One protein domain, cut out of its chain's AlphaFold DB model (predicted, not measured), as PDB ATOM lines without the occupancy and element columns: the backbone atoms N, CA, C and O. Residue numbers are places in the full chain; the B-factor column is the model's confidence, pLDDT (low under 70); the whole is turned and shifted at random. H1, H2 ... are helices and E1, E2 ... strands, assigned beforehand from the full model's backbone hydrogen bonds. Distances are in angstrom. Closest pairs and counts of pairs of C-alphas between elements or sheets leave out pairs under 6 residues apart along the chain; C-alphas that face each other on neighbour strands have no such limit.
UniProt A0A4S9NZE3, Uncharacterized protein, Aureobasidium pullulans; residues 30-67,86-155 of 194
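What this domain is: This is residues 30 to 67 and 86 to 155 of the 194 residues of an uncharacterized protein of Aureobasidium pullulans (UniProt A0A4S9NZE3). With little regular structure, this is a flat body of loops with four short helices spread round it, and H4, the longest, packs on the short strand E2. The printed part has 108 residues, with named elements in the order H1 H2 E1 E2 H3 H4; these hold 39 residues, mostly helix. It is compact, with a radius of gyration of the C-alphas of 14.7 A and spans of 42 by 35 by 19 A.

How they stand to each other: H1, residues 37 to 42, is close to but not clearly touching H2, residues 57 to 63; their closest C-alphas, of Asp 37 and Leu 57, are 7.9 A apart. E1, residues 113 to 115, and E2, residues 120 to 123, pair with no named strand. H3, residues 128 to 134, is apart from H4, residues 142 to 153. The closest C-alphas of E2 and H4, of Ala 122 and Ala 150, are 5.0 A apart. In H1, H2, H3 and H4 every O i to N i+4 pair is within hydrogen-bond range.

Where its parts are: H1 begins at C-alpha 37 (-39.959, -27.096, -23.270). H4, 16.2 A long from first to last C-alpha, ends at C-alpha 153 (-19.956, -38.534, -35.108).

The domain as a whole: Residues 68 to 85 are not printed, a gap of 11.7 A between C-alphas 67 and 86. The link H1 to H2 is long. Residues 43 to 50 and 89 to 95 have pLDDT under 70.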
ATOM      1  N   SER A  30     -23.523 -32.189 -31.309       90.44
ATOM      2  CA  SER A  30     -24.481 -32.838 -32.200       90.44
ATOM      3  C   SER A  30     -25.621 -33.390 -31.350       90.44
ATOM      4  O   SER A  30     -25.465 -34.387 -30.645       90.44
ATOM      5  N   GLU A  31     -26.745 -32.684 -31.354       91.50
ATOM      6  CA  GLU A  31     -27.925 -33.031 -30.564       91.50
ATOM      7  C   GLU A  31     -28.727 -34.135 -31.266       91.50
ATOM      8  O   GLU A  31     -29.258 -33.924 -32.357       91.50
ATOM      9  N   MET A  32     -28.833 -35.307 -30.633       89.06
ATOM     10  CA  MET A  32     -29.665 -36.417 -31.122       89.06
ATOM     11  C   MET A  32     -31.161 -36.126 -30.981       89.06
ATOM     12  O   MET A  32     -31.986 -36.541 -31.797       89.06
ATOM     13  N   ASP A  33     -31.511 -35.421 -29.913       90.25
ATOM     14  CA  ASP A  33     -32.860 -35.032 -29.554       90.25
ATOM     15  C   ASP A  33     -32.879 -33.558 -29.142       90.25
ATOM     16  O   ASP A  33     -31.845 -32.968 -28.831       90.25
ATOM     17  N   TYR A  34     -34.058 -32.944 -29.149       90.94
ATOM     18  CA  TYR A  34     -34.223 -31.599 -28.600       90.94
ATOM     19  C   TYR A  34     -34.861 -31.670 -27.209       90.94
ATOM     20  O   TYR A  34     -35.754 -32.496 -26.976       90.94
ATOM     21  N   PRO A  35     -34.455 -30.798 -26.272       90.69
ATOM     22  CA  PRO A  35     -35.097 -30.734 -24.973       90.69
ATOM     23  C   PRO A  35     -36.534 -30.222 -25.125       90.69
ATOM     24  O   PRO A  35     -36.808 -29.262 -25.848       90.69
ATOM     25  N   VAL A  36     -37.467 -30.872 -24.436       88.69
ATOM     26  CA  VAL A  36     -38.895 -30.563 -24.527       88.69
ATOM     27  C   VAL A  36     -39.272 -29.486 -23.514       88.69
ATOM     28  O   VAL A  36     -39.206 -29.704 -22.304       88.69
ATOM     29  N   ASP A  37     -39.707 -28.330 -24.026       87.94
ATOM     30  CA  ASP A  37     -39.959 -27.096 -23.270       87.94
ATOM     31  C   ASP A  37     -40.755 -27.333 -21.979       87.94
ATOM     32  O   ASP A  37     -40.340 -26.927 -20.895       87.94
ATOM     33  N   TRP A  38     -41.900 -28.018 -22.073       82.50
ATOM     34  CA  TRP A  38     -42.760 -28.239 -20.912       82.50
ATOM     35  C   TRP A  38     -42.116 -29.166 -19.880       82.50
ATOM     36  O   TRP A  38     -42.296 -28.917 -18.702       82.50
ATOM     37  N   MET A  39     -41.300 -30.145 -20.271       84.88
ATOM     38  CA  MET A  39     -40.607 -31.030 -19.323       84.88
ATOM     39  C   MET A  39     -39.461 -30.310 -18.606       84.88
ATOM     40  O   MET A  39     -39.286 -30.446 -17.395       84.88
ATOM     41  N   VAL A  40     -38.702 -29.493 -19.341       85.81
ATOM     42  CA  VAL A  40     -37.613 -28.687 -18.769       85.81
ATOM     43  C   VAL A  40     -38.166 -27.652 -17.792       85.81
ATOM     44  O   VAL A  40     -37.600 -27.442 -16.719       85.81
ATOM     45  N   TYR A  41     -39.279 -27.002 -18.140       83.31
ATOM     46  CA  TYR A  41     -39.837 -25.931 -17.321       83.31
ATOM     47  C   TYR A  41     -40.784 -26.391 -16.211       83.31
ATOM     48  O   TYR A  41     -40.948 -25.636 -15.252       83.31
ATOM     49  N   ASP A  42     -41.354 -27.597 -16.283       74.44
ATOM     50  CA  ASP A  42     -42.196 -28.154 -15.209       74.44
ATOM     51  C   ASP A  42     -41.388 -28.423 -13.928       74.44
ATOM     52  O   ASP A  42     -41.882 -28.242 -12.815       74.44
ATOM     53  N   SER A  43     -40.079 -28.670 -14.066       63.69
ATOM     54  CA  SER A  43     -39.132 -28.719 -12.938       63.69
ATOM     55  C   SER A  43     -39.065 -27.407 -12.129       63.69
ATOM     56  O   SER A  43     -38.575 -27.399 -11.002       63.69
ATOM     57  N   PHE A  44     -39.570 -26.288 -12.670       62.12
ATOM     58  CA  PHE A  44     -39.649 -24.986 -11.993       62.12
ATOM     59  C   PHE A  44     -41.051 -24.676 -11.431       62.12
ATOM     60  O   PHE A  44     -41.332 -23.525 -11.074       62.12
ATOM     61  N   GLY A  45     -41.919 -25.686 -11.343       61.97
ATOM     62  CA  GLY A  45     -43.280 -25.598 -10.823       61.97
ATOM     63  C   GLY A  45     -44.342 -25.443 -11.918       61.97
ATOM     64  O   GLY A  45     -44.018 -25.112 -13.061       61.97
ATOM     65  N   PRO A  46     -45.628 -25.633 -11.567       61.34
ATOM     66  CA  PRO A  46     -46.718 -25.678 -12.531       61.34
ATOM     67  C   PRO A  46     -46.877 -24.322 -13.222       61.34
ATOM     68  O   PRO A  46     -47.448 -23.371 -12.676       61.34
ATOM     69  N   LYS A  47     -46.373 -24.227 -14.451       64.25
ATOM     70  CA  LYS A  47     -46.638 -23.106 -15.350       64.25
ATOM     71  C   LYS A  47     -47.671 -23.548 -16.386       64.25
ATOM     72  O   LYS A  47     -47.546 -24.634 -16.945       64.25
ATOM     73  N   PRO A  48     -48.687 -22.719 -16.686       66.81
ATOM     74  CA  PRO A  48     -49.537 -22.948 -17.849       66.81
ATOM     75  C   PRO A  48     -48.665 -23.125 -19.100       66.81
ATOM     76  O   PRO A  48     -47.700 -22.376 -19.259       66.81
ATOM     77  N   LYS A  49     -49.009 -24.066 -19.994       63.94
ATOM     78  CA  LYS A  49     -48.261 -24.323 -21.245       63.94
ATOM     79  C   LYS A  49     -48.070 -23.054 -22.095       63.94
ATOM     80  O   LYS A  49     -47.052 -22.908 -22.759       63.94
ATOM     81  N   ASP A  50     -48.980 -22.090 -21.974       67.38
ATOM     82  CA  ASP A  50     -48.925 -20.794 -22.669       67.38
ATOM     83  C   ASP A  50     -47.961 -19.774 -22.021       67.38
ATOM     84  O   ASP A  50     -47.835 -18.645 -22.491       67.38
ATOM     85  N   LYS A  51     -47.304 -20.133 -20.909       73.62
ATOM     86  CA  LYS A  51     -46.378 -19.278 -20.141       73.62
ATOM     87  C   LYS A  51     -44.960 -19.851 -20.057       73.62
ATOM     88  O   LYS A  51     -44.201 -19.477 -19.156       73.62
ATOM     89  N   LEU A  52     -44.595 -20.767 -20.954       81.44
ATOM     90  CA  LEU A  52     -43.220 -21.256 -21.036       81.44
ATOM     91  C   LEU A  52     -42.292 -20.095 -21.464       81.44
ATOM     92  O   LEU A  52     -42.650 -19.352 -22.378       81.44
ATOM     93  N   PRO A  53     -41.135 -19.883 -20.800       82.19
ATOM     94  CA  PRO A  53     -40.279 -18.717 -21.051       82.19
ATOM     95  C   PRO A  53     -39.753 -18.597 -22.486       82.19
ATOM     96  O   PRO A  53     -39.632 -17.484 -22.999       82.19
ATOM     97  N   CYS A  54     -39.418 -19.716 -23.126       83.88
ATOM     98  CA  CYS A  54     -38.996 -19.775 -24.521       83.88
ATOM     99  C   CYS A  54     -39.182 -21.189 -25.086       83.88
ATOM    100  O   CYS A  54     -39.444 -22.128 -24.335       83.88
ATOM    101  N   SER A  55     -39.052 -21.318 -26.410       86.00
ATOM    102  CA  SER A  55     -39.005 -22.620 -27.073       86.00
ATOM    103  C   SER A  55     -37.568 -23.049 -27.338       86.00
ATOM    104  O   SER A  55     -36.777 -22.270 -27.877       86.00
ATOM    105  N   LEU A  56     -37.240 -24.285 -26.979       89.56
ATOM    106  CA  LEU A  56     -35.907 -24.862 -27.093       89.56
ATOM    107  C   LEU A  56     -35.694 -25.571 -28.436       89.56
ATOM    108  O   LEU A  56     -34.573 -25.578 -28.942       89.56
ATOM    109  N   LEU A  57     -36.767 -26.044 -29.084       88.25
ATOM    110  CA  LEU A  57     -36.710 -26.674 -30.411       88.25
ATOM    111  C   LEU A  57     -36.003 -25.789 -31.451       88.25
ATOM    112  O   LEU A  57     -35.207 -26.273 -32.255       88.25
ATOM    113  N   SER A  58     -36.262 -24.476 -31.448       88.38
ATOM    114  CA  SER A  58     -35.621 -23.563 -32.405       88.38
ATOM    115  C   SER A  58     -34.104 -23.506 -32.228       88.38
ATOM    116  O   SER A  58     -33.390 -23.310 -33.213       88.38
ATOM    117  N   THR A  59     -33.615 -23.654 -30.996       89.62
ATOM    118  CA  THR A  59     -32.180 -23.652 -30.703       89.62
ATOM    119  C   THR A  59     -31.546 -24.924 -31.240       89.62
ATOM    120  O   THR A  59     -30.600 -24.819 -32.013       89.62
ATOM    121  N   SER A  60     -32.131 -26.092 -30.961       90.00
ATOM    122  CA  SER A  60     -31.669 -27.380 -31.496       90.00
ATOM    123  C   SER A  60     -31.633 -27.392 -33.027       90.00
ATOM    124  O   SER A  60     -30.627 -27.748 -33.638       90.00
ATOM    125  N   LEU A  61     -32.682 -26.881 -33.685       88.88
ATOM    126  CA  LEU A  61     -32.711 -26.762 -35.148       88.88
ATOM    127  C   LEU A  61     -31.665 -25.781 -35.696       88.88
ATOM    128  O   LEU A  61     -31.183 -25.953 -36.816       88.88
ATOM    129  N   SER A  62     -31.326 -24.732 -34.945       89.75
ATOM    130  CA  SER A  62     -30.245 -23.817 -35.317       89.75
ATOM    131  C   SER A  62     -28.878 -24.472 -35.122       89.75
ATOM    132  O   SER A  62     -28.008 -24.328 -35.983       89.75
ATOM    133  N   ASN A  63     -28.711 -25.225 -34.036       90.00
ATOM    134  CA  ASN A  63     -27.507 -25.981 -33.715       90.00
ATOM    135  C   ASN A  63     -27.267 -27.135 -34.687       90.00
ATOM    136  O   ASN A  63     -26.128 -27.550 -34.816       90.00
ATOM    137  N   ALA A  64     -28.279 -27.600 -35.421       89.56
ATOM    138  CA  ALA A  64     -28.134 -28.601 -36.476       89.56
ATOM    139  C   ALA A  64     -27.599 -28.037 -37.811       89.56
ATOM    140  O   ALA A  64     -27.319 -28.796 -38.731       89.56
ATOM    141  N   ARG A  65     -27.454 -26.716 -37.981       91.81
ATOM    142  CA  ARG A  65     -27.005 -26.109 -39.257       91.81
ATOM    143  C   ARG A  65     -25.477 -26.057 -39.380       91.81
ATOM    144  O   ARG A  65     -24.792 -26.176 -38.374       91.81
ATOM    145  N   PRO A  66     -24.896 -25.826 -40.568       93.50
ATOM    146  CA  PRO A  66     -23.460 -25.624 -40.713       93.50
ATOM    147  C   PRO A  66     -22.999 -24.399 -39.912       93.50
ATOM    148  O   PRO A  66     -23.784 -23.462 -39.720       93.50
ATOM    149  N   PRO A  67     -21.729 -24.352 -39.475       93.88
ATOM    150  CA  PRO A  67     -21.230 -23.211 -38.719       93.88
ATOM    151  C   PRO A  67     -21.303 -21.940 -39.572       93.88
ATOM    152  O   PRO A  67     -21.104 -21.986 -40.788       93.88
ATOM    153  N   TRP A  86     -23.408 -32.773 -44.350       88.31
ATOM    154  CA  TRP A  86     -24.780 -33.088 -43.975       88.31
ATOM    155  C   TRP A  86     -24.920 -34.585 -43.698       88.31
ATOM    156  O   TRP A  86     -24.320 -35.416 -44.380       88.31
ATOM    157  N   SER A  87     -25.702 -34.899 -42.678       81.50
ATOM    158  CA  SER A  87     -26.077 -36.235 -42.238       81.50
ATOM    159  C   SER A  87     -27.579 -36.275 -42.043       81.50
ATOM    160  O   SER A  87     -28.196 -35.246 -41.765       81.50
ATOM    161  N   SER A  88     -28.172 -37.454 -42.123       70.44
ATOM    162  CA  SER A  88     -29.551 -37.655 -41.708       70.44
ATOM    163  C   SER A  88     -29.643 -38.905 -40.840       70.44
ATOM    164  O   SER A  88     -29.006 -39.917 -41.112       70.44
ATOM    165  N   VAL A  89     -30.456 -38.836 -39.782       60.53
ATOM    166  CA  VAL A  89     -30.726 -39.990 -38.903       60.53
ATOM    167  C   VAL A  89     -31.427 -41.122 -39.675       60.53
ATOM    168  O   VAL A  89     -31.375 -42.277 -39.271       60.53
ATOM    169  N   LEU A  90     -32.077 -40.800 -40.802       50.41
ATOM    170  CA  LEU A  90     -32.899 -41.727 -41.582       50.41
ATOM    171  C   LEU A  90     -32.153 -42.423 -42.734       50.41
ATOM    172  O   LEU A  90     -32.654 -43.427 -43.228       50.41
ATOM    173  N   GLU A  91     -30.984 -41.933 -43.166       50.25
ATOM    174  CA  GLU A  91     -30.195 -42.570 -44.240       50.25
ATOM    175  C   GLU A  91     -29.297 -43.717 -43.756       50.25
ATOM    176  O   GLU A  91     -28.689 -44.400 -44.582       50.25
ATOM    177  N   GLU A  92     -29.268 -44.026 -42.454       53.16
ATOM    178  CA  GLU A  92     -28.890 -45.374 -42.013       53.16
ATOM    179  C   GLU A  92     -30.039 -46.344 -42.326       53.16
ATOM    180  O   GLU A  92     -30.721 -46.863 -41.440       53.16
ATOM    181  N   GLU A  93     -30.277 -46.577 -43.620       44.09
ATOM    182  CA  GLU A  93     -31.190 -47.602 -44.104       44.09
ATOM    183  C   GLU A  93     -30.739 -48.981 -43.581       44.09
ATOM    184  O   GLU A  93     -29.892 -49.671 -44.143       44.09
ATOM    185  N   SER A  94     -31.383 -49.399 -42.494       47.56
ATOM    186  CA  SER A  94     -31.911 -50.753 -42.305       47.56
ATOM    187  C   SER A  94     -30.911 -51.919 -42.211       47.56
ATOM    188  O   SER A  94     -31.206 -53.013 -42.698       47.56
ATOM    189  N   GLY A  95     -29.774 -51.759 -41.521       55.84
ATOM    190  CA  GLY A  95     -29.009 -52.951 -41.111       55.84
ATOM    191  C   GLY A  95     -27.721 -52.770 -40.308       55.84
ATOM    192  O   GLY A  95     -27.221 -53.759 -39.778       55.84
ATOM    193  N   SER A  96     -27.161 -51.561 -40.211       71.62
ATOM    194  CA  SER A  96     -25.928 -51.326 -39.439       71.62
ATOM    195  C   SER A  96     -26.185 -51.130 -37.949       71.62
ATOM    196  O   SER A  96     -25.387 -51.605 -37.144       71.62
ATOM    197  N   ARG A  97     -27.279 -50.450 -37.583       82.88
ATOM    198  CA  ARG A  97     -27.600 -50.117 -36.192       82.88
ATOM    199  C   ARG A  97     -28.001 -51.372 -35.398       82.88
ATOM    200  O   ARG A  97     -28.971 -52.029 -35.778       82.88
ATOM    201  N   PRO A  98     -27.288 -51.709 -34.306       87.00
ATOM    202  CA  PRO A  98     -27.650 -52.795 -33.409       87.00
ATOM    203  C   PRO A  98     -29.035 -52.582 -32.817       87.00
ATOM    204  O   PRO A  98     -29.459 -51.443 -32.604       87.00
ATOM    205  N   LEU A  99     -29.712 -53.683 -32.502       88.06
ATOM    206  CA  LEU A  99     -31.042 -53.650 -31.903       88.06
ATOM    207  C   LEU A  99     -31.034 -52.875 -30.579       88.06
ATOM    208  O   LEU A  99     -31.916 -52.062 -30.330       88.06
ATOM    209  N   GLU A 100     -29.975 -53.054 -29.789       90.31
ATOM    210  CA  GLU A 100     -29.764 -52.377 -28.511       90.31
ATOM    211  C   GLU A 100     -29.615 -50.859 -28.677       90.31
ATOM    212  O   GLU A 100     -29.971 -50.105 -27.782       90.31
ATOM    213  N   ALA A 101     -29.150 -50.387 -29.837       89.31
ATOM    214  CA  ALA A 101     -29.007 -48.967 -30.149       89.31
ATOM    215  C   ALA A 101     -30.219 -48.391 -30.902       89.31
ATOM    216  O   ALA A 101     -30.157 -47.260 -31.392       89.31
ATOM    217  N   ASN A 102     -31.322 -49.135 -31.012       87.56
ATOM    218  CA  ASN A 102     -32.533 -48.710 -31.712       87.56
ATOM    219  C   ASN A 102     -33.554 -48.040 -30.776       87.56
ATOM    220  O   ASN A 102     -34.722 -48.420 -30.753       87.56
ATOM    221  N   TRP A 103     -33.119 -47.080 -29.960       88.50
ATOM    222  CA  TRP A 103     -34.028 -46.293 -29.131       88.50
ATOM    223  C   TRP A 103     -34.681 -45.177 -29.952       88.50
ATOM    224  O   TRP A 103     -33.995 -44.444 -30.670       88.50
ATOM    225  N   LEU A 104     -36.003 -45.029 -29.825       86.75
ATOM    226  CA  LEU A 104     -36.766 -43.974 -30.492       86.75
ATOM    227  C   LEU A 104     -37.616 -43.181 -29.497       86.75
ATOM    228  O   LEU A 104     -38.292 -43.748 -28.640       86.75
ATOM    229  N   ALA A 105     -37.659 -41.865 -29.693       88.38
ATOM    230  CA  ALA A 105     -38.530 -40.962 -28.951       88.38
ATOM    231  C   ALA A 105     -39.135 -39.882 -29.853       88.38
ATOM    232  O   ALA A 105     -38.599 -39.541 -30.911       88.38
ATOM    233  N   ALA A 106     -40.260 -39.315 -29.418       88.56
ATOM    234  CA  ALA A 106     -40.989 -38.294 -30.171       88.56
ATOM    235  C   ALA A 106     -40.199 -36.981 -30.377       88.56
ATOM    236  O   ALA A 106     -40.541 -36.182 -31.252       88.56
ATOM    237  N   ASN A 107     -39.150 -36.743 -29.584       90.12
ATOM    238  CA  ASN A 107     -38.308 -35.547 -29.638       90.12
ATOM    239  C   ASN A 107     -36.964 -35.751 -30.364       90.12
ATOM    240  O   ASN A 107     -36.093 -34.886 -30.279       90.12
ATOM    241  N   LEU A 108     -36.783 -36.859 -31.089       87.56
ATOM    242  CA  LEU A 108     -35.593 -37.057 -31.917       87.56
ATOM    243  C   LEU A 108     -35.490 -36.008 -33.036       87.56
ATOM    244  O   LEU A 108     -36.487 -35.603 -33.646       87.56
ATOM    245  N   VAL A 109     -34.260 -35.596 -33.348       83.19
ATOM    246  CA  VAL A 109     -33.966 -34.716 -34.485       83.19
ATOM    247  C   VAL A 109     -33.966 -35.555 -35.766       83.19
ATOM    248  O   VAL A 109     -32.977 -36.170 -36.135       83.19
ATOM    249  N   THR A 110     -35.097 -35.589 -36.470       73.62
ATOM    250  CA  THR A 110     -35.286 -36.424 -37.678       73.62
ATOM    251  C   THR A 110     -34.899 -35.744 -38.993       73.62
ATOM    252  O   THR A 110     -35.036 -36.333 -40.064       73.62
ATOM    253  N   ARG A 111     -34.454 -34.486 -38.943       73.69
ATOM    254  CA  ARG A 111     -34.068 -33.708 -40.131       73.69
ATOM    255  C   ARG A 111     -32.587 -33.878 -40.441       73.69
ATOM    256  O   ARG A 111     -31.818 -34.286 -39.579       73.69
ATOM    257  N   GLU A 112     -32.200 -33.500 -41.657       82.44
ATOM    258  CA  GLU A 112     -30.791 -33.333 -42.002       82.44
ATOM    259  C   GLU A 112     -30.109 -32.387 -41.006       82.44
ATOM    260  O   GLU A 112     -30.605 -31.288 -40.722       82.44
ATOM    261  N   TYR A 113     -28.969 -32.821 -40.487       87.94
ATOM    262  CA  TYR A 113     -28.139 -32.073 -39.560       87.94
ATOM    263  C   TYR A 113     -26.697 -32.050 -40.061       87.94
ATOM    264  O   TYR A 113     -26.238 -32.927 -40.787       87.94
ATOM    265  N   TRP A 114     -25.980 -30.993 -39.715       91.12
ATOM    266  CA  TRP A 114     -24.566 -30.862 -40.003       91.12
ATOM    267  C   TRP A 114     -23.751 -31.575 -38.933       91.12
ATOM    268  O   TRP A 114     -23.961 -31.322 -37.749       91.12
ATOM    269  N   GLN A 115     -22.764 -32.351 -39.366       90.12
ATOM    270  CA  GLN A 115     -21.759 -32.969 -38.508       90.12
ATOM    271  C   GLN A 115     -20.346 -32.654 -39.010       90.12
ATOM    272  O   GLN A 115     -20.108 -32.615 -40.216       90.12
ATOM    273  N   ASP A 116     -19.406 -32.445 -38.097       92.06
ATOM    274  CA  ASP A 116     -17.960 -32.389 -38.332       92.06
ATOM    275  C   ASP A 116     -17.261 -33.449 -37.467       92.06
ATOM    276  O   ASP A 116     -17.018 -33.199 -36.282       92.06
ATOM    277  N   PRO A 117     -16.890 -34.612 -38.035       89.00
ATOM    278  CA  PRO A 117     -16.386 -35.722 -37.241       89.00
ATOM    279  C   PRO A 117     -15.089 -35.497 -36.475       89.00
ATOM    280  O   PRO A 117     -14.723 -36.279 -35.605       89.00
ATOM    281  N   LEU A 118     -14.364 -34.429 -36.804       90.12
ATOM    282  CA  LEU A 118     -13.123 -34.079 -36.120       90.12
ATOM    283  C   LEU A 118     -13.348 -33.176 -34.900       90.12
ATOM    284  O   LEU A 118     -12.391 -32.899 -34.174       90.12
ATOM    285  N   ARG A 119     -14.562 -32.639 -34.716       91.44
ATOM    286  CA  ARG A 119     -14.841 -31.561 -33.750       91.44
ATOM    287  C   ARG A 119     -16.150 -31.712 -32.995       91.44
ATOM    288  O   ARG A 119     -16.276 -31.140 -31.911       91.44
ATOM    289  N   ASP A 120     -17.118 -32.412 -33.560       92.81
ATOM    290  CA  ASP A 120     -18.442 -32.513 -32.974       92.81
ATOM    291  C   ASP A 120     -18.488 -33.621 -31.917       92.81
ATOM    292  O   ASP A 120     -17.734 -34.590 -31.949       92.81
ATOM    293  N   SER A 121     -19.362 -33.462 -30.930       92.25
ATOM    294  CA  SER A 121     -19.605 -34.449 -29.876       92.25
ATOM    295  C   SER A 121     -21.092 -34.747 -29.790       92.25
ATOM    296  O   SER A 121     -21.896 -33.817 -29.754       92.25
ATOM    297  N   ALA A 122     -21.468 -36.024 -29.757       91.88
ATOM    298  CA  ALA A 122     -22.866 -36.421 -29.618       91.88
ATOM    299  C   ALA A 122     -23.413 -36.055 -28.228       91.88
ATOM    300  O   ALA A 122     -22.720 -36.195 -27.218       91.88
ATOM    301  N   HIS A 123     -24.666 -35.609 -28.180       93.12
ATOM    302  CA  HIS A 123     -25.386 -35.288 -26.951       93.12
ATOM    303  C   HIS A 123     -26.823 -35.775 -27.023       93.12
ATOM    304  O   HIS A 123     -27.489 -35.657 -28.053       93.12
ATOM    305  N   LEU A 124     -27.299 -36.256 -25.880       92.12
ATOM    306  CA  LEU A 124     -28.662 -36.705 -25.672       92.12
ATOM    307  C   LEU A 124     -29.213 -36.017 -24.413       92.12
ATOM    308  O   LEU A 124     -28.619 -36.112 -23.341       92.12
ATOM    309  N   ASN A 125     -30.350 -35.334 -24.536       90.81
ATOM    310  CA  ASN A 125     -31.040 -34.631 -23.443       90.81
ATOM    311  C   ASN A 125     -31.854 -35.567 -22.537       90.81
ATOM    312  O   ASN A 125     -32.550 -35.105 -21.632       90.81
ATOM    313  N   TRP A 126     -31.795 -36.870 -22.799       89.25
ATOM    314  CA  TRP A 126     -32.623 -37.889 -22.179       89.25
ATOM    315  C   TRP A 126     -32.613 -37.843 -20.646       89.25
ATOM    316  O   TRP A 126     -31.580 -37.700 -19.990       89.25
ATOM    317  N   THR A 127     -33.803 -38.036 -20.084       86.25
ATOM    318  CA  THR A 127     -34.052 -38.255 -18.658       86.25
ATOM    319  C   THR A 127     -35.075 -39.379 -18.508       86.25
ATOM    320  O   THR A 127     -35.801 -39.685 -19.454       86.25
ATOM    321  N   THR A 128     -35.216 -39.955 -17.315       85.44
ATOM    322  CA  THR A 128     -36.227 -40.999 -17.061       85.44
ATOM    323  C   THR A 128     -37.654 -40.536 -17.366       85.44
ATOM    324  O   THR A 128     -38.486 -41.332 -17.789       85.44
ATOM    325  N   SER A 129     -37.950 -39.242 -17.210       82.56
ATOM    326  CA  SER A 129     -39.256 -38.687 -17.585       82.56
ATOM    327  C   SER A 129     -39.481 -38.726 -19.098       82.56
ATOM    328  O   SER A 129     -40.600 -38.943 -19.545       82.56
ATOM    329  N   TYR A 130     -38.426 -38.553 -19.906       85.19
ATOM    330  CA  TYR A 130     -38.537 -38.592 -21.370       85.19
ATOM    331  C   TYR A 130     -38.907 -39.992 -21.844       85.19
ATOM    332  O   TYR A 130     -39.713 -40.132 -22.755       85.19
ATOM    333  N   GLU A 131     -38.356 -41.025 -21.210       83.50
ATOM    334  CA  GLU A 131     -38.736 -42.404 -21.510       83.50
ATOM    335  C   GLU A 131     -40.225 -42.653 -21.237       83.50
ATOM    336  O   GLU A 131     -40.915 -43.199 -22.093       83.50
ATOM    337  N   ALA A 132     -40.736 -42.185 -20.096       85.31
ATOM    338  CA  ALA A 132     -42.142 -42.336 -19.732       85.31
ATOM    339  C   ALA A 132     -43.107 -41.557 -20.648       85.31
ATOM    340  O   ALA A 132     -44.157 -42.086 -21.011       85.31
ATOM    341  N   ASP A 133     -42.771 -40.316 -21.013       86.31
ATOM    342  CA  ASP A 133     -43.708 -39.412 -21.698       86.31
ATOM    343  C   ASP A 133     -43.534 -39.351 -23.225       86.31
ATOM    344  O   ASP A 133     -44.469 -38.978 -23.939       86.31
ATOM    345  N   LEU A 134     -42.342 -39.669 -23.738       86.94
ATOM    346  CA  LEU A 134     -41.967 -39.499 -25.151       86.94
ATOM    347  C   LEU A 134     -41.421 -40.772 -25.800       86.94
ATOM    348  O   LEU A 134     -41.255 -40.792 -27.024       86.94
ATOM    349  N   GLY A 135     -41.096 -41.793 -25.003       83.56
ATOM    350  CA  GLY A 135     -40.529 -43.043 -25.483       83.56
ATOM    351  C   GLY A 135     -41.523 -43.832 -26.327       83.56
ATOM    352  O   GLY A 135     -42.705 -43.947 -25.998       83.56
ATOM    353  N   TYR A 136     -41.033 -44.406 -27.423       83.94
ATOM    354  CA  TYR A 136     -41.748 -45.466 -28.121       83.94
ATOM    355  C   TYR A 136     -41.356 -46.825 -27.540       83.94
ATOM    356  O   TYR A 136     -40.274 -46.986 -26.982       83.94
ATOM    357  N   GLN A 137     -42.226 -47.829 -27.692       81.81
ATOM    358  CA  GLN A 137     -41.828 -49.209 -27.422       81.81
ATOM    359  C   GLN A 137     -40.812 -49.636 -28.482       81.81
ATOM    360  O   GLN A 137     -41.170 -49.888 -29.633       81.81
ATOM    361  N   THR A 138     -39.547 -49.676 -28.081       82.81
ATOM    362  CA  THR A 138     -38.418 -50.096 -28.906       82.81
ATOM    363  C   THR A 138     -37.542 -51.072 -28.144       82.81
ATOM    364  O   THR A 138     -37.470 -51.011 -26.922       82.81
ATOM    365  N   ASP A 139     -36.820 -51.923 -28.869       83.00
ATOM    366  CA  ASP A 139     -35.869 -52.866 -28.271       83.00
ATOM    367  C   ASP A 139     -34.543 -52.202 -27.843       83.00
ATOM    368  O   ASP A 139     -33.715 -52.839 -27.191       83.00
ATOM    369  N   GLY A 140     -34.322 -50.935 -28.214       87.62
ATOM    370  CA  GLY A 140     -33.094 -50.207 -27.911       87.62
ATOM    371  C   GLY A 140     -33.143 -49.361 -26.641       87.62
ATOM    372  O   GLY A 140     -34.203 -48.897 -26.216       87.62
ATOM    373  N   HIS A 141     -31.963 -49.114 -26.072       90.50
ATOM    374  CA  HIS A 141     -31.747 -48.302 -24.881       90.50
ATOM    375  C   HIS A 141     -31.130 -46.935 -25.248       90.50
ATOM    376  O   HIS A 141     -30.208 -46.870 -26.069       90.50
ATOM    377  N   PRO A 142     -31.566 -45.824 -24.625       91.00
ATOM    378  CA  PRO A 142     -31.118 -44.467 -24.965       91.00
ATOM    379  C   PRO A 142     -29.598 -44.286 -24.887       91.00
ATOM    380  O   PRO A 142     -29.000 -43.620 -25.732       91.00
ATOM    381  N   LEU A 143     -28.947 -44.905 -23.897       91.62
ATOM    382  CA  LEU A 143     -27.490 -44.819 -23.754       91.62
ATOM    383  C   LEU A 143     -26.742 -45.592 -24.846       91.62
ATOM    384  O   LEU A 143     -25.694 -45.132 -25.293       91.62
ATOM    385  N   ASP A 144     -27.277 -46.722 -25.311       92.69
ATOM    386  CA  ASP A 144     -26.670 -47.485 -26.403       92.69
ATOM    387  C   ASP A 144     -26.808 -46.732 -27.730       92.69
ATOM    388  O   ASP A 144     -25.857 -46.669 -28.513       92.69
ATOM    389  N   SER A 145     -27.944 -46.061 -27.947       90.06
ATOM    390  CA  SER A 145     -28.110 -45.125 -29.063       90.06
ATOM    391  C   SER A 145     -27.136 -43.951 -28.985       90.06
ATOM    392  O   SER A 145     -26.536 -43.606 -29.998       90.06
ATOM    393  N   LEU A 146     -26.912 -43.367 -27.802       91.88
ATOM    394  CA  LEU A 146     -25.915 -42.303 -27.636       91.88
ATOM    395  C   LEU A 146     -24.498 -42.791 -27.952       91.88
ATOM    396  O   LEU A 146     -23.743 -42.094 -28.627       91.88
ATOM    397  N   VAL A 147     -24.127 -43.991 -27.499       92.19
ATOM    398  CA  VAL A 147     -22.823 -44.588 -27.819       92.19
ATOM    399  C   VAL A 147     -22.689 -44.833 -29.322       92.19
ATOM    400  O   VAL A 147     -21.619 -44.587 -29.883       92.19
ATOM    401  N   TRP A 148     -23.750 -45.297 -29.982       88.50
ATOM    402  CA  TRP A 148     -23.782 -45.477 -31.434       88.50
ATOM    403  C   TRP A 148     -23.563 -44.154 -32.171       88.50
ATOM    404  O   TRP A 148     -22.632 -44.046 -32.969       88.50
ATOM    405  N   GLU A 149     -24.331 -43.117 -31.843       87.38
ATOM    406  CA  GLU A 149     -24.174 -41.794 -32.459       87.38
ATOM    407  C   GLU A 149     -22.809 -41.175 -32.158       87.38
ATOM    408  O   GLU A 149     -22.189 -40.585 -33.035       87.38
ATOM    409  N   ALA A 150     -22.272 -41.355 -30.950       90.31
ATOM    410  CA  ALA A 150     -20.929 -40.891 -30.625       90.31
ATOM    411  C   ALA A 150     -19.862 -41.556 -31.509       90.31
ATOM    412  O   ALA A 150     -18.884 -40.907 -31.875       90.31
ATOM    413  N   LYS A 151     -20.027 -42.831 -31.881       87.50
ATOM    414  CA  LYS A 151     -19.115 -43.505 -32.818       87.50
ATOM    415  C   LYS A 151     -19.255 -42.958 -34.236       87.50
ATOM    416  O   LYS A 151     -18.228 -42.685 -34.858       87.50
ATOM    417  N   LEU A 152     -20.489 -42.746 -34.701       82.56
ATOM    418  CA  LEU A 152     -20.769 -42.151 -36.013       82.56
ATOM    419  C   LEU A 152     -20.170 -40.757 -36.131       82.56
ATOM    420  O   LEU A 152     -19.404 -40.487 -37.056       82.56
ATOM    421  N   VAL A 153     -20.468 -39.899 -35.153       84.81
ATOM    422  CA  VAL A 153     -19.956 -38.534 -35.108       84.81
ATOM    423  C   VAL A 153     -18.439 -38.553 -35.055       84.81
ATOM    424  O   VAL A 153     -17.838 -37.776 -35.762       84.81
ATOM    425  N   ASN A 154     -17.780 -39.464 -34.340       83.62
ATOM    426  CA  ASN A 154     -16.312 -39.516 -34.328       83.62
ATOM    427  C   ASN A 154     -15.685 -40.221 -35.551       83.62
ATOM    428  O   ASN A 154     -14.472 -40.438 -35.578       83.62
ATOM    429  N   GLY A 155     -16.480 -40.618 -36.553       73.50
ATOM    430  CA  GLY A 155     -15.995 -41.326 -37.741       73.50
ATOM    431  C   GLY A 155     -15.342 -42.677 -37.431       73.50
ATOM    432  O   GLY A 155     -14.510 -43.153 -38.207       73.50
TER     433      GLY A 155